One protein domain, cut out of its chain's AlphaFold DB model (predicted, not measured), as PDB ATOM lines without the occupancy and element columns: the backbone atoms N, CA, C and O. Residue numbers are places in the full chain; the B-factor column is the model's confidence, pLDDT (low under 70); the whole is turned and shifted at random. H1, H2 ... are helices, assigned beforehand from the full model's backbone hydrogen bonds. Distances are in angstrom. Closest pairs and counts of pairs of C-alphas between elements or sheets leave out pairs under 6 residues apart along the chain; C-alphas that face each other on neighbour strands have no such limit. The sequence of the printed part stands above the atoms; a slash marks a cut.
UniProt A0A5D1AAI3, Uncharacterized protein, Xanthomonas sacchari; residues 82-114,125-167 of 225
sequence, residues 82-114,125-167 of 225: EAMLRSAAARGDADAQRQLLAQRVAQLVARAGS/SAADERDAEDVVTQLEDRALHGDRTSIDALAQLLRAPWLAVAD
ATOM      1  N   GLU A  82     -32.193  20.760  29.473       94.44
ATOM      2  CA  GLU A  82     -32.993  21.816  28.859       94.44
ATOM      3  C   GLU A  82     -32.265  22.475  27.676       94.44
ATOM      4  O   GLU A  82     -32.870  22.713  26.633       94.44
ATOM      5  N   ALA A  83     -30.956  22.716  27.780       96.19
ATOM      6  CA  ALA A  83     -30.149  23.247  26.682       96.19
ATOM      7  C   ALA A  83     -30.123  22.301  25.470       96.19
ATOM      8  O   ALA A  83     -30.199  22.769  24.330       96.19
ATOM      9  N   MET A  84     -30.070  20.985  25.696       96.88
ATOM     10  CA  MET A  84     -30.176  19.983  24.630       96.88
ATOM     11  C   MET A  84     -31.541  20.054  23.936       96.88
ATOM     12  O   MET A  84     -31.588  20.099  22.707       96.88
ATOM     13  N   LEU A  85     -32.633  20.142  24.703       97.06
ATOM     14  CA  LEU A  85     -33.985  20.293  24.154       97.06
ATOM     15  C   LEU A  85     -34.136  21.598  23.369       97.06
ATOM     16  O   LEU A  85     -34.611  21.573  22.239       97.06
ATOM     17  N   ARG A  86     -33.685  22.738  23.906       96.31
ATOM     18  CA  ARG A  86     -33.724  24.027  23.189       96.31
ATOM     19  C   ARG A  86     -32.923  23.970  21.889       96.31
ATOM     20  O   ARG A  86     -33.386  24.468  20.867       96.31
ATOM     21  N   SER A  87     -31.757  23.327  21.911       95.88
ATOM     22  CA  SER A  87     -30.911  23.162  20.724       95.88
ATOM     23  C   SER A  87     -31.578  22.294  19.657       95.88
ATOM     24  O   SER A  87     -31.525  22.629  18.475       95.88
ATOM     25  N   ALA A  88     -32.228  21.197  20.053       94.75
ATOM     26  CA  ALA A  88     -32.972  20.338  19.135       94.75
ATOM     27  C   ALA A  88     -34.228  21.041  18.587       94.75
ATOM     28  O   ALA A  88     -34.475  21.021  17.382       94.75
ATOM     29  N   ALA A  89     -34.969  21.746  19.441       94.06
ATOM     30  CA  ALA A  89     -36.158  22.503  19.060       94.06
ATOM     31  C   ALA A  89     -35.842  23.636  18.070       94.06
ATOM     32  O   ALA A  89     -36.572  23.811  17.095       94.06
ATOM     33  N   ALA A  90     -34.728  24.353  18.270       94.00
ATOM     34  CA  ALA A  90     -34.235  25.378  17.344       94.00
ATOM     35  C   ALA A  90     -33.860  24.810  15.963       94.00
ATOM     36  O   ALA A  90     -33.839  25.539  14.976       94.00
ATOM     37  N   ARG A  91     -33.589  23.501  15.885       92.88
ATOM     38  CA  ARG A  91     -33.336  22.760  14.641       92.88
ATOM     39  C   ARG A  91     -34.596  22.101  14.064       92.88
ATOM     40  O   ARG A  91     -34.493  21.362  13.090       92.88
ATOM     41  N   GLY A  92     -35.770  22.365  14.641       89.56
ATOM     42  CA  GLY A  92     -37.058  21.866  14.153       89.56
ATOM     43  C   GLY A  92     -37.473  20.495  14.689       89.56
ATOM     44  O   GLY A  92     -38.403  19.901  14.150       89.56
ATOM     45  N   ASP A  93     -36.818  19.971  15.731       93.50
ATOM     46  CA  ASP A  93     -37.224  18.697  16.327       93.50
ATOM     47  C   ASP A  93     -38.567  18.831  17.068       93.50
ATOM     48  O   ASP A  93     -38.692  19.538  18.074       93.50
ATOM     49  N   ALA A  94     -39.590  18.152  16.544       90.19
ATOM     50  CA  ALA A  94     -40.959  18.274  17.031       90.19
ATOM     51  C   ALA A  94     -41.142  17.697  18.444       90.19
ATOM     52  O   ALA A  94     -41.979  18.210  19.188       90.19
ATOM     53  N   ASP A  95     -40.380  16.666  18.815       91.38
ATOM     54  CA  ASP A  95     -40.414  16.057  20.147       91.38
ATOM     55  C   ASP A  95     -39.785  16.971  21.200       91.38
ATOM     56  O   ASP A  95     -40.356  17.166  22.275       91.38
ATOM     57  N   ALA A  96     -38.660  17.614  20.885       94.31
ATOM     58  CA  ALA A  96     -38.056  18.606  21.767       94.31
ATOM     59  C   ALA A  96     -38.979  19.806  22.003       94.31
ATOM     60  O   ALA A  96     -39.143  20.251  23.139       94.31
ATOM     61  N   GLN A  97     -39.620  20.305  20.944       93.25
ATOM     62  CA  GLN A  97     -40.616  21.371  21.052       93.25
ATOM     63  C   GLN A  97     -41.808  20.952  21.923       93.25
ATOM     64  O   GLN A  97     -42.199  21.719  22.804       93.25
ATOM     65  N   ARG A  98     -42.347  19.730  21.744       91.88
ATOM     66  CA  ARG A  98     -43.393  19.177  22.628       91.88
ATOM     67  C   ARG A  98     -42.948  19.180  24.081       91.88
ATOM     68  O   ARG A  98     -43.689  19.624  24.952       91.88
ATOM     69  N   GLN A  99     -41.740  18.689  24.343       92.25
ATOM     70  CA  GLN A  99     -41.232  18.547  25.698       92.25
ATOM     71  C   GLN A  99     -41.040  19.903  26.387       92.25
ATOM     72  O   GLN A  99     -41.387  20.043  27.561       92.25
ATOM     73  N   LEU A 100     -40.518  20.904  25.674       94.06
ATOM     74  CA  LEU A 100     -40.381  22.270  26.193       94.06
ATOM     75  C   LEU A 100     -41.748  22.901  26.472       94.06
ATOM     76  O   LEU A 100     -41.933  23.543  27.504       94.06
ATOM     77  N   LEU A 101     -42.720  22.684  25.585       94.00
ATOM     78  CA  LEU A 101     -44.080  23.181  25.770       94.00
ATOM     79  C   LEU A 101     -44.752  22.527  26.983       94.00
ATOM     80  O   LEU A 101     -45.304  23.228  27.826       94.00
ATOM     81  N   ALA A 102     -44.611  21.209  27.150       91.19
ATOM     82  CA  ALA A 102     -45.098  20.491  28.328       91.19
ATOM     83  C   ALA A 102     -44.460  20.998  29.636       91.19
ATOM     84  O   ALA A 102     -45.143  21.119  30.654       91.19
ATOM     85  N   GLN A 103     -43.166  21.343  29.622       91.62
ATOM     86  CA  GLN A 103     -42.496  21.951  30.778       91.62
ATOM     87  C   GLN A 103     -43.061  23.340  31.102       91.62
ATOM     88  O   GLN A 103     -43.319  23.621  32.272       91.62
ATOM     89  N   ARG A 104     -43.310  24.181  30.089       92.88
ATOM     90  CA  ARG A 104     -43.943  25.501  30.271       92.88
ATOM     91  C   ARG A 104     -45.354  25.379  30.846       92.88
ATOM     92  O   ARG A 104     -45.665  26.058  31.820       92.88
ATOM     93  N   VAL A 105     -46.165  24.453  30.328       91.19
ATOM     94  CA  VAL A 105     -47.497  24.129  30.877       91.19
ATOM     95  C   VAL A 105     -47.391  23.746  32.356       91.19
ATOM     96  O   VAL A 105     -48.074  24.331  33.193       91.19
ATOM     97  N   ALA A 106     -46.495  22.817  32.709       88.94
ATOM     98  CA  ALA A 106     -46.315  22.387  34.096       88.94
ATOM     99  C   ALA A 106     -45.882  23.540  35.021       88.94
ATOM    100  O   ALA A 106     -46.371  23.647  36.145       88.94
ATOM    101  N   GLN A 107     -45.004  24.429  34.548       89.62
ATOM    102  CA  GLN A 107     -44.579  25.619  35.290       89.62
ATOM    103  C   GLN A 107     -45.721  26.622  35.481       89.62
ATOM    104  O   GLN A 107     -45.848  27.200  36.559       89.62
ATOM    105  N   LEU A 108     -46.555  26.850  34.463       89.12
ATOM    106  CA  LEU A 108     -47.744  27.701  34.572       89.12
ATOM    107  C   LEU A 108     -48.741  27.134  35.585       89.12
ATOM    108  O   LEU A 108     -49.180  27.856  36.476       89.12
ATOM    109  N   VAL A 109     -49.032  25.833  35.514       86.25
ATOM    110  CA  VAL A 109     -49.928  25.159  36.466       86.25
ATOM    111  C   VAL A 109     -49.380  25.233  37.893       86.25
ATOM    112  O   VAL A 109     -50.130  25.542  38.815       86.25
ATOM    113  N   ALA A 110     -48.078  25.006  38.090       85.88
ATOM    114  CA  ALA A 110     -47.451  25.093  39.408       85.88
ATOM    115  C   ALA A 110     -47.511  26.515  39.996       85.88
ATOM    116  O   ALA A 110     -47.812  26.673  41.177       85.88
ATOM    117  N   ARG A 111     -47.267  27.546  39.174       85.50
ATOM    118  CA  ARG A 111     -47.373  28.959  39.581       85.50
ATOM    119  C   ARG A 111     -48.813  29.331  39.931       85.50
ATOM    120  O   ARG A 111     -49.060  29.897  40.990       85.50
ATOM    121  N   ALA A 112     -49.763  28.943  39.088       77.88
ATOM    122  CA  ALA A 112     -51.175  29.266  39.268       77.88
ATOM    123  C   ALA A 112     -51.847  28.502  40.425       77.88
ATOM    124  O   ALA A 112     -52.854  28.945  40.974       77.88
ATOM    125  N   GLY A 113     -51.297  27.344  40.799       73.94
ATOM    126  CA  GLY A 113     -51.722  26.568  41.963       73.94
ATOM    127  C   GLY A 113     -51.133  27.051  43.291       73.94
ATOM    128  O   GLY A 113     -51.459  26.473  44.327       73.94
ATOM    129  N   SER A 114     -50.264  28.069  43.283       78.56
ATOM    130  CA  SER A 114     -49.686  28.609  44.513       78.56
ATOM    131  C   SER A 114     -50.739  29.352  45.339       78.56
ATOM    132  O   SER A 114     -51.572  30.096  44.817       78.56
ATOM    133  N   SER A 125     -48.842  36.575  37.586       89.19
ATOM    134  CA  SER A 125     -48.233  37.813  37.111       89.19
ATOM    135  C   SER A 125     -48.643  38.085  35.660       89.19
ATOM    136  O   SER A 125     -48.854  37.158  34.881       89.19
ATOM    137  N   ALA A 126     -48.636  39.350  35.237       89.75
ATOM    138  CA  ALA A 126     -48.897  39.712  33.836       89.75
ATOM    139  C   ALA A 126     -47.885  39.097  32.842       89.75
ATOM    140  O   ALA A 126     -48.110  39.085  31.633       89.75
ATOM    141  N   ALA A 127     -46.714  38.651  33.308       91.31
ATOM    142  CA  ALA A 127     -45.781  37.888  32.482       91.31
ATOM    143  C   ALA A 127     -46.243  36.433  32.316       91.31
ATOM    144  O   ALA A 127     -46.164  35.906  31.211       91.31
ATOM    145  N   ASP A 128     -46.766  35.821  33.378       90.25
ATOM    146  CA  ASP A 128     -47.302  34.459  33.338       90.25
ATOM    147  C   ASP A 128     -48.602  34.379  32.532       90.25
ATOM    148  O   ASP A 128     -48.831  33.391  31.844       90.25
ATOM    149  N   GLU A 129     -49.436  35.420  32.571       90.56
ATOM    150  CA  GLU A 129     -50.650  35.500  31.749       90.56
ATOM    151  C   GLU A 129     -50.316  35.522  30.253       90.56
ATOM    152  O   GLU A 129     -50.844  34.715  29.492       90.56
ATOM    153  N   ARG A 130     -49.358  36.362  29.844       92.62
ATOM    154  CA  ARG A 130     -48.863  36.388  28.457       92.62
ATOM    155  C   ARG A 130     -48.196  35.073  28.055       92.62
ATOM    156  O   ARG A 130     -48.394  34.598  26.944       92.62
ATOM    157  N   ASP A 131     -47.428  34.460  28.958       92.31
ATOM    158  CA  ASP A 131     -46.847  33.132  28.723       92.31
ATOM    159  C   ASP A 131     -47.949  32.075  28.529       92.31
ATOM    160  O   ASP A 131     -47.821  31.219  27.657       92.31
ATOM    161  N   ALA A 132     -49.060  32.151  29.272       92.12
ATOM    162  CA  ALA A 132     -50.202  31.256  29.095       92.12
ATOM    163  C   ALA A 132     -50.896  31.442  27.735       92.12
ATOM    164  O   ALA A 132     -51.192  30.444  27.079       92.12
ATOM    165  N   GLU A 133     -51.103  32.681  27.286       94.56
ATOM    166  CA  GLU A 133     -51.630  32.995  25.945       94.56
ATOM    167  C   GLU A 133     -50.727  32.439  24.832       94.56
ATOM    168  O   GLU A 133     -51.194  31.754  23.912       94.56
ATOM    169  N   ASP A 134     -49.414  32.647  24.952       95.62
ATOM    170  CA  ASP A 134     -48.426  32.126  24.005       95.62
ATOM    171  C   ASP A 134     -48.392  30.590  23.986       95.62
ATOM    172  O   ASP A 134     -48.199  29.981  22.929       95.62
ATOM    173  N   VAL A 135     -48.537  29.943  25.149       95.75
ATOM    174  CA  VAL A 135     -48.588  28.477  25.266       95.75
ATOM    175  C   VAL A 135     -49.870  27.926  24.647       95.75
ATOM    176  O   VAL A 135     -49.783  26.956  23.896       95.75
ATOM    177  N   VAL A 136     -51.030  28.536  24.909       96.06
ATOM    178  CA  VAL A 136     -52.312  28.148  24.292       96.06
ATOM    179  C   VAL A 136     -52.212  28.224  22.773       96.06
ATOM    180  O   VAL A 136     -52.478  27.229  22.104       96.06
ATOM    181  N   THR A 137     -51.696  29.330  22.236       96.50
ATOM    182  CA  THR A 137     -51.503  29.517  20.788       96.50
ATOM    183  C   THR A 137     -50.616  28.422  20.178       96.50
ATOM    184  O   THR A 137     -50.924  27.857  19.129       96.50
ATOM    185  N   GLN A 138     -49.509  28.078  20.845       96.06
ATOM    186  CA  GLN A 138     -48.592  27.029  20.377       96.06
ATOM    187  C   GLN A 138     -49.203  25.626  20.460       96.06
ATOM    188  O   GLN A 138     -48.933  24.778  19.605       96.06
ATOM    189  N   LEU A 139     -50.003  25.361  21.492       96.75
ATOM    190  CA  LEU A 139     -50.707  24.092  21.642       96.75
ATOM    191  C   LEU A 139     -51.823  23.949  20.607       96.75
ATOM    192  O   LEU A 139     -51.982  22.861  20.064       96.75
ATOM    193  N   GLU A 140     -52.549  25.023  20.299       96.81
ATOM    194  CA  GLU A 140     -53.578  25.058  19.256       96.81
ATOM    195  C   GLU A 140     -53.003  24.780  17.871       96.81
ATOM    196  O   GLU A 140     -53.520  23.918  17.160       96.81
ATOM    197  N   ASP A 141     -51.900  25.434  17.497       96.06
ATOM    198  CA  ASP A 141     -51.234  25.167  16.219       96.06
ATOM    199  C   ASP A 141     -50.855  23.682  16.099       96.06
ATOM    200  O   ASP A 141     -51.155  23.011  15.109       96.06
ATOM    201  N   ARG A 142     -50.287  23.102  17.159       94.12
ATOM    202  CA  ARG A 142     -49.943  21.673  17.194       94.12
ATOM    203  C   ARG A 142     -51.164  20.762  17.192       94.12
ATOM    204  O   ARG A 142     -51.148  19.720  16.532       94.12
ATOM    205  N   ALA A 143     -52.222  21.149  17.895       94.75
ATOM    206  CA  ALA A 143     -53.495  20.448  17.918       94.75
ATOM    207  C   ALA A 143     -54.116  20.391  16.517       94.75
ATOM    208  O   ALA A 143     -54.527  19.316  16.084       94.75
ATOM    209  N   LEU A 144     -54.088  21.491  15.758       95.38
ATOM    210  CA  LEU A 144     -54.496  21.530  14.347       95.38
ATOM    211  C   LEU A 144     -53.631  20.614  13.466       95.38
ATOM    212  O   LEU A 144     -54.109  20.043  12.487       95.38
ATOM    213  N   HIS A 145     -52.375  20.385  13.847       92.81
ATOM    214  CA  HIS A 145     -51.508  19.392  13.215       92.81
ATOM    215  C   HIS A 145     -51.700  17.956  13.749       92.81
ATOM    216  O   HIS A 145     -50.914  17.069  13.416       92.81
ATOM    217  N   GLY A 146     -52.763  17.687  14.511       90.62
ATOM    218  CA  GLY A 146     -53.144  16.345  14.959       90.62
ATOM    219  C   GLY A 146     -52.355  15.815  16.158       90.62
ATOM    220  O   GLY A 146     -52.419  14.620  16.451       90.62
ATOM    221  N   ASP A 147     -51.597  16.666  16.851       91.94
ATOM    222  CA  ASP A 147     -50.847  16.276  18.044       91.94
ATOM    223  C   ASP A 147     -51.800  16.092  19.239       91.94
ATOM    224  O   ASP A 147     -52.158  17.045  19.934       91.94
ATOM    225  N   ARG A 148     -52.219  14.842  19.480       90.12
ATOM    226  CA  ARG A 148     -53.164  14.494  20.558       90.12
ATOM    227  C   ARG A 148     -52.667  14.892  21.947       90.12
ATOM    228  O   ARG A 148     -53.462  15.334  22.767       90.12
ATOM    229  N   THR A 149     -51.363  14.794  22.205       91.12
ATOM    230  CA  THR A 149     -50.790  15.217  23.491       91.12
ATOM    231  C   THR A 149     -50.913  16.727  23.676       91.12
ATOM    232  O   THR A 149     -51.219  17.187  24.775       91.12
ATOM    233  N   SER A 150     -50.734  17.500  22.601       94.00
ATOM    234  CA  SER A 150     -50.970  18.949  22.632       94.00
ATOM    235  C   SER A 150     -52.452  19.285  22.825       94.00
ATOM    236  O   SER A 150     -52.754  20.218  23.561       94.00
ATOM    237  N   ILE A 151     -53.373  18.497  22.254       94.56
ATOM    238  CA  ILE A 151     -54.820  18.650  22.490       94.56
ATOM    239  C   ILE A 151     -55.165  18.460  23.974       94.56
ATOM    240  O   ILE A 151     -55.903  19.265  24.543       94.56
ATOM    241  N   ASP A 152     -54.615  17.435  24.626       93.00
ATOM    242  CA  ASP A 152     -54.877  17.199  26.049       93.00
ATOM    243  C   ASP A 152     -54.294  18.303  26.941       93.00
ATOM    244  O   ASP A 152     -54.971  18.780  27.854       93.00
ATOM    245  N   ALA A 153     -53.072  18.763  26.652       92.88
ATOM    246  CA  ALA A 153     -52.455  19.876  27.373       92.88
ATOM    247  C   ALA A 153     -53.215  21.199  27.162       92.88
ATOM    248  O   ALA A 153     -53.426  21.948  28.118       92.88
ATOM    249  N   LEU A 154     -53.686  21.468  25.939       95.62
ATOM    250  CA  LEU A 154     -54.531  22.621  25.627       95.62
ATOM    251  C   LEU A 154     -55.817  22.578  26.447       95.62
ATOM    252  O   LEU A 154     -56.149  23.523  27.160       95.62
ATOM    253  N   ALA A 155     -56.516  21.444  26.406       94.19
ATOM    254  CA  ALA A 155     -57.769  21.273  27.119       94.19
ATOM    255  C   ALA A 155     -57.603  21.314  28.647       94.19
ATOM    256  O   ALA A 155     -58.577  21.587  29.350       94.19
ATOM    257  N   GLN A 156     -56.408  21.029  29.177       91.44
ATOM    258  CA  GLN A 156     -56.086  21.212  30.592       91.44
ATOM    259  C   GLN A 156     -56.004  22.700  30.957       91.44
ATOM    260  O   GLN A 156     -56.602  23.106  31.953       91.44
ATOM    261  N   LEU A 157     -55.300  23.510  30.159       92.06
ATOM    262  CA  LEU A 157     -55.181  24.952  30.400       92.06
ATOM    263  C   LEU A 157     -56.522  25.666  30.224       92.06
ATOM    264  O   LEU A 157     -56.943  26.408  31.103       92.06
ATOM    265  N   LEU A 158     -57.241  25.381  29.139       94.69
ATOM    266  CA  LEU A 158     -58.533  26.011  28.864       94.69
ATOM    267  C   LEU A 158     -59.599  25.674  29.924       94.69
ATOM    268  O   LEU A 158     -60.533  26.441  30.129       94.69
ATOM    269  N   ARG A 159     -59.470  24.549  30.642       91.69
ATOM    270  CA  ARG A 159     -60.369  24.212  31.760       91.69
ATOM    271  C   ARG A 159     -60.001  24.861  33.083       91.69
ATOM    272  O   ARG A 159     -60.805  24.787  34.006       91.69
ATOM    273  N   ALA A 160     -58.818  25.446  33.212       87.75
ATOM    274  CA  ALA A 160     -58.334  25.989  34.469       87.75
ATOM    275  C   ALA A 160     -58.976  27.363  34.741       87.75
ATOM    276  O   ALA A 160     -58.512  28.354  34.185       87.75
ATOM    277  N   PRO A 161     -59.993  27.486  35.623       83.44
ATOM    278  CA  PRO A 161     -60.794  28.713  35.765       83.44
ATOM    279  C   PRO A 161     -60.019  29.914  36.326       83.44
ATOM    280  O   PRO A 161     -60.559  31.009  36.428       83.44
ATOM    281  N   TRP A 162     -58.776  29.705  36.755       80.50
ATOM    282  CA  TRP A 162     -57.880  30.742  37.256       80.50
ATOM    283  C   TRP A 162     -56.985  31.344  36.164       80.50
ATOM    284  O   TRP A 162     -56.208  32.247  36.455       80.50
ATOM    285  N   LEU A 163     -57.049  30.833  34.932       84.31
ATOM    286  CA  LEU A 163     -56.358  31.414  33.786       84.31
ATOM    287  C   LEU A 163     -57.296  32.357  33.035       84.31
ATOM    288  O   LEU A 163     -58.453  32.026  32.800       84.31
ATOM    289  N   ALA A 164     -56.777  33.499  32.583       87.25
ATOM    290  CA  ALA A 164     -57.528  34.413  31.718       87.25
ATOM    291  C   ALA A 164     -57.929  33.756  30.382       87.25
ATOM    292  O   ALA A 164     -58.989  34.045  29.840       87.25
ATOM    293  N   VAL A 165     -57.109  32.818  29.900       89.31
ATOM    294  CA  VAL A 165     -57.344  32.020  28.686       89.31
ATOM    295  C   VAL A 165     -58.363  30.889  28.874       89.31
ATOM    296  O   VAL A 165     -58.541  30.080  27.971       89.31
ATOM    297  N   ALA A 166     -58.994  30.764  30.046       91.75
ATOM    298  CA  ALA A 166     -59.922  29.673  30.309       91.75
ATOM    299  C   ALA A 166     -61.153  29.741  29.394       91.75
ATOM    300  O   ALA A 166     -61.936  30.689  29.438       91.75
ATOM    301  N   ASP A 167     -61.362  28.673  28.633       96.00
ATOM    302  CA  ASP A 167     -62.551  28.436  27.826       96.00
ATOM    303  C   ASP A 167     -62.965  26.953  27.962       96.00
ATOM    304  O   ASP A 167     -62.586  26.100  27.149       96.00
TER     305      ASP A 167
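AT A GLANCE: This is residues 82 to 114 and 125 to 167 of the 225 residues of an uncharacterized protein of Xanthomonas sacchari (UniProt A0A5D1AAI3). Helices H2, H3 and H4 form an up-and-down bundle, each running against the one before, their centres in a triangle, and H1 packs on residues 95 to 100 of H2, away from H3 and H4. The printed part has 76 residues with four named helices, all helix, compact, with a radius of gyration of the C-alphas of 12.3 A and spans of 34 by 26 by 16 A.

IN THESE COORDINATES: H1, residues 82 to 90, begins at C-alpha 82 (-32.993, 21.816, 28.859). H2, residues 94 to 112, is 26.8 A long. H3, residues 126 to 144, is 27.2 A long. H4, residues 148 to 158, ends at C-alpha 158 (-58.533, 26.011, 28.864).

HOW THE PARTS SIT: H2, the hub, touches H1 at a steep tilt of 54 degrees, closest C-alphas Leu 85 and Ala 96, 5.0 A. H2 touches H3 with residues 101 to 108 alone, opposite ways. In each helix every O i to N i+4 pair is within hydrogen-bond range.

THE WHOLE: Residues 115 to 124 are cut out; C-alphas 114 and 125 are 11.9 A apart. No printed residue is under 70 in pLDDT.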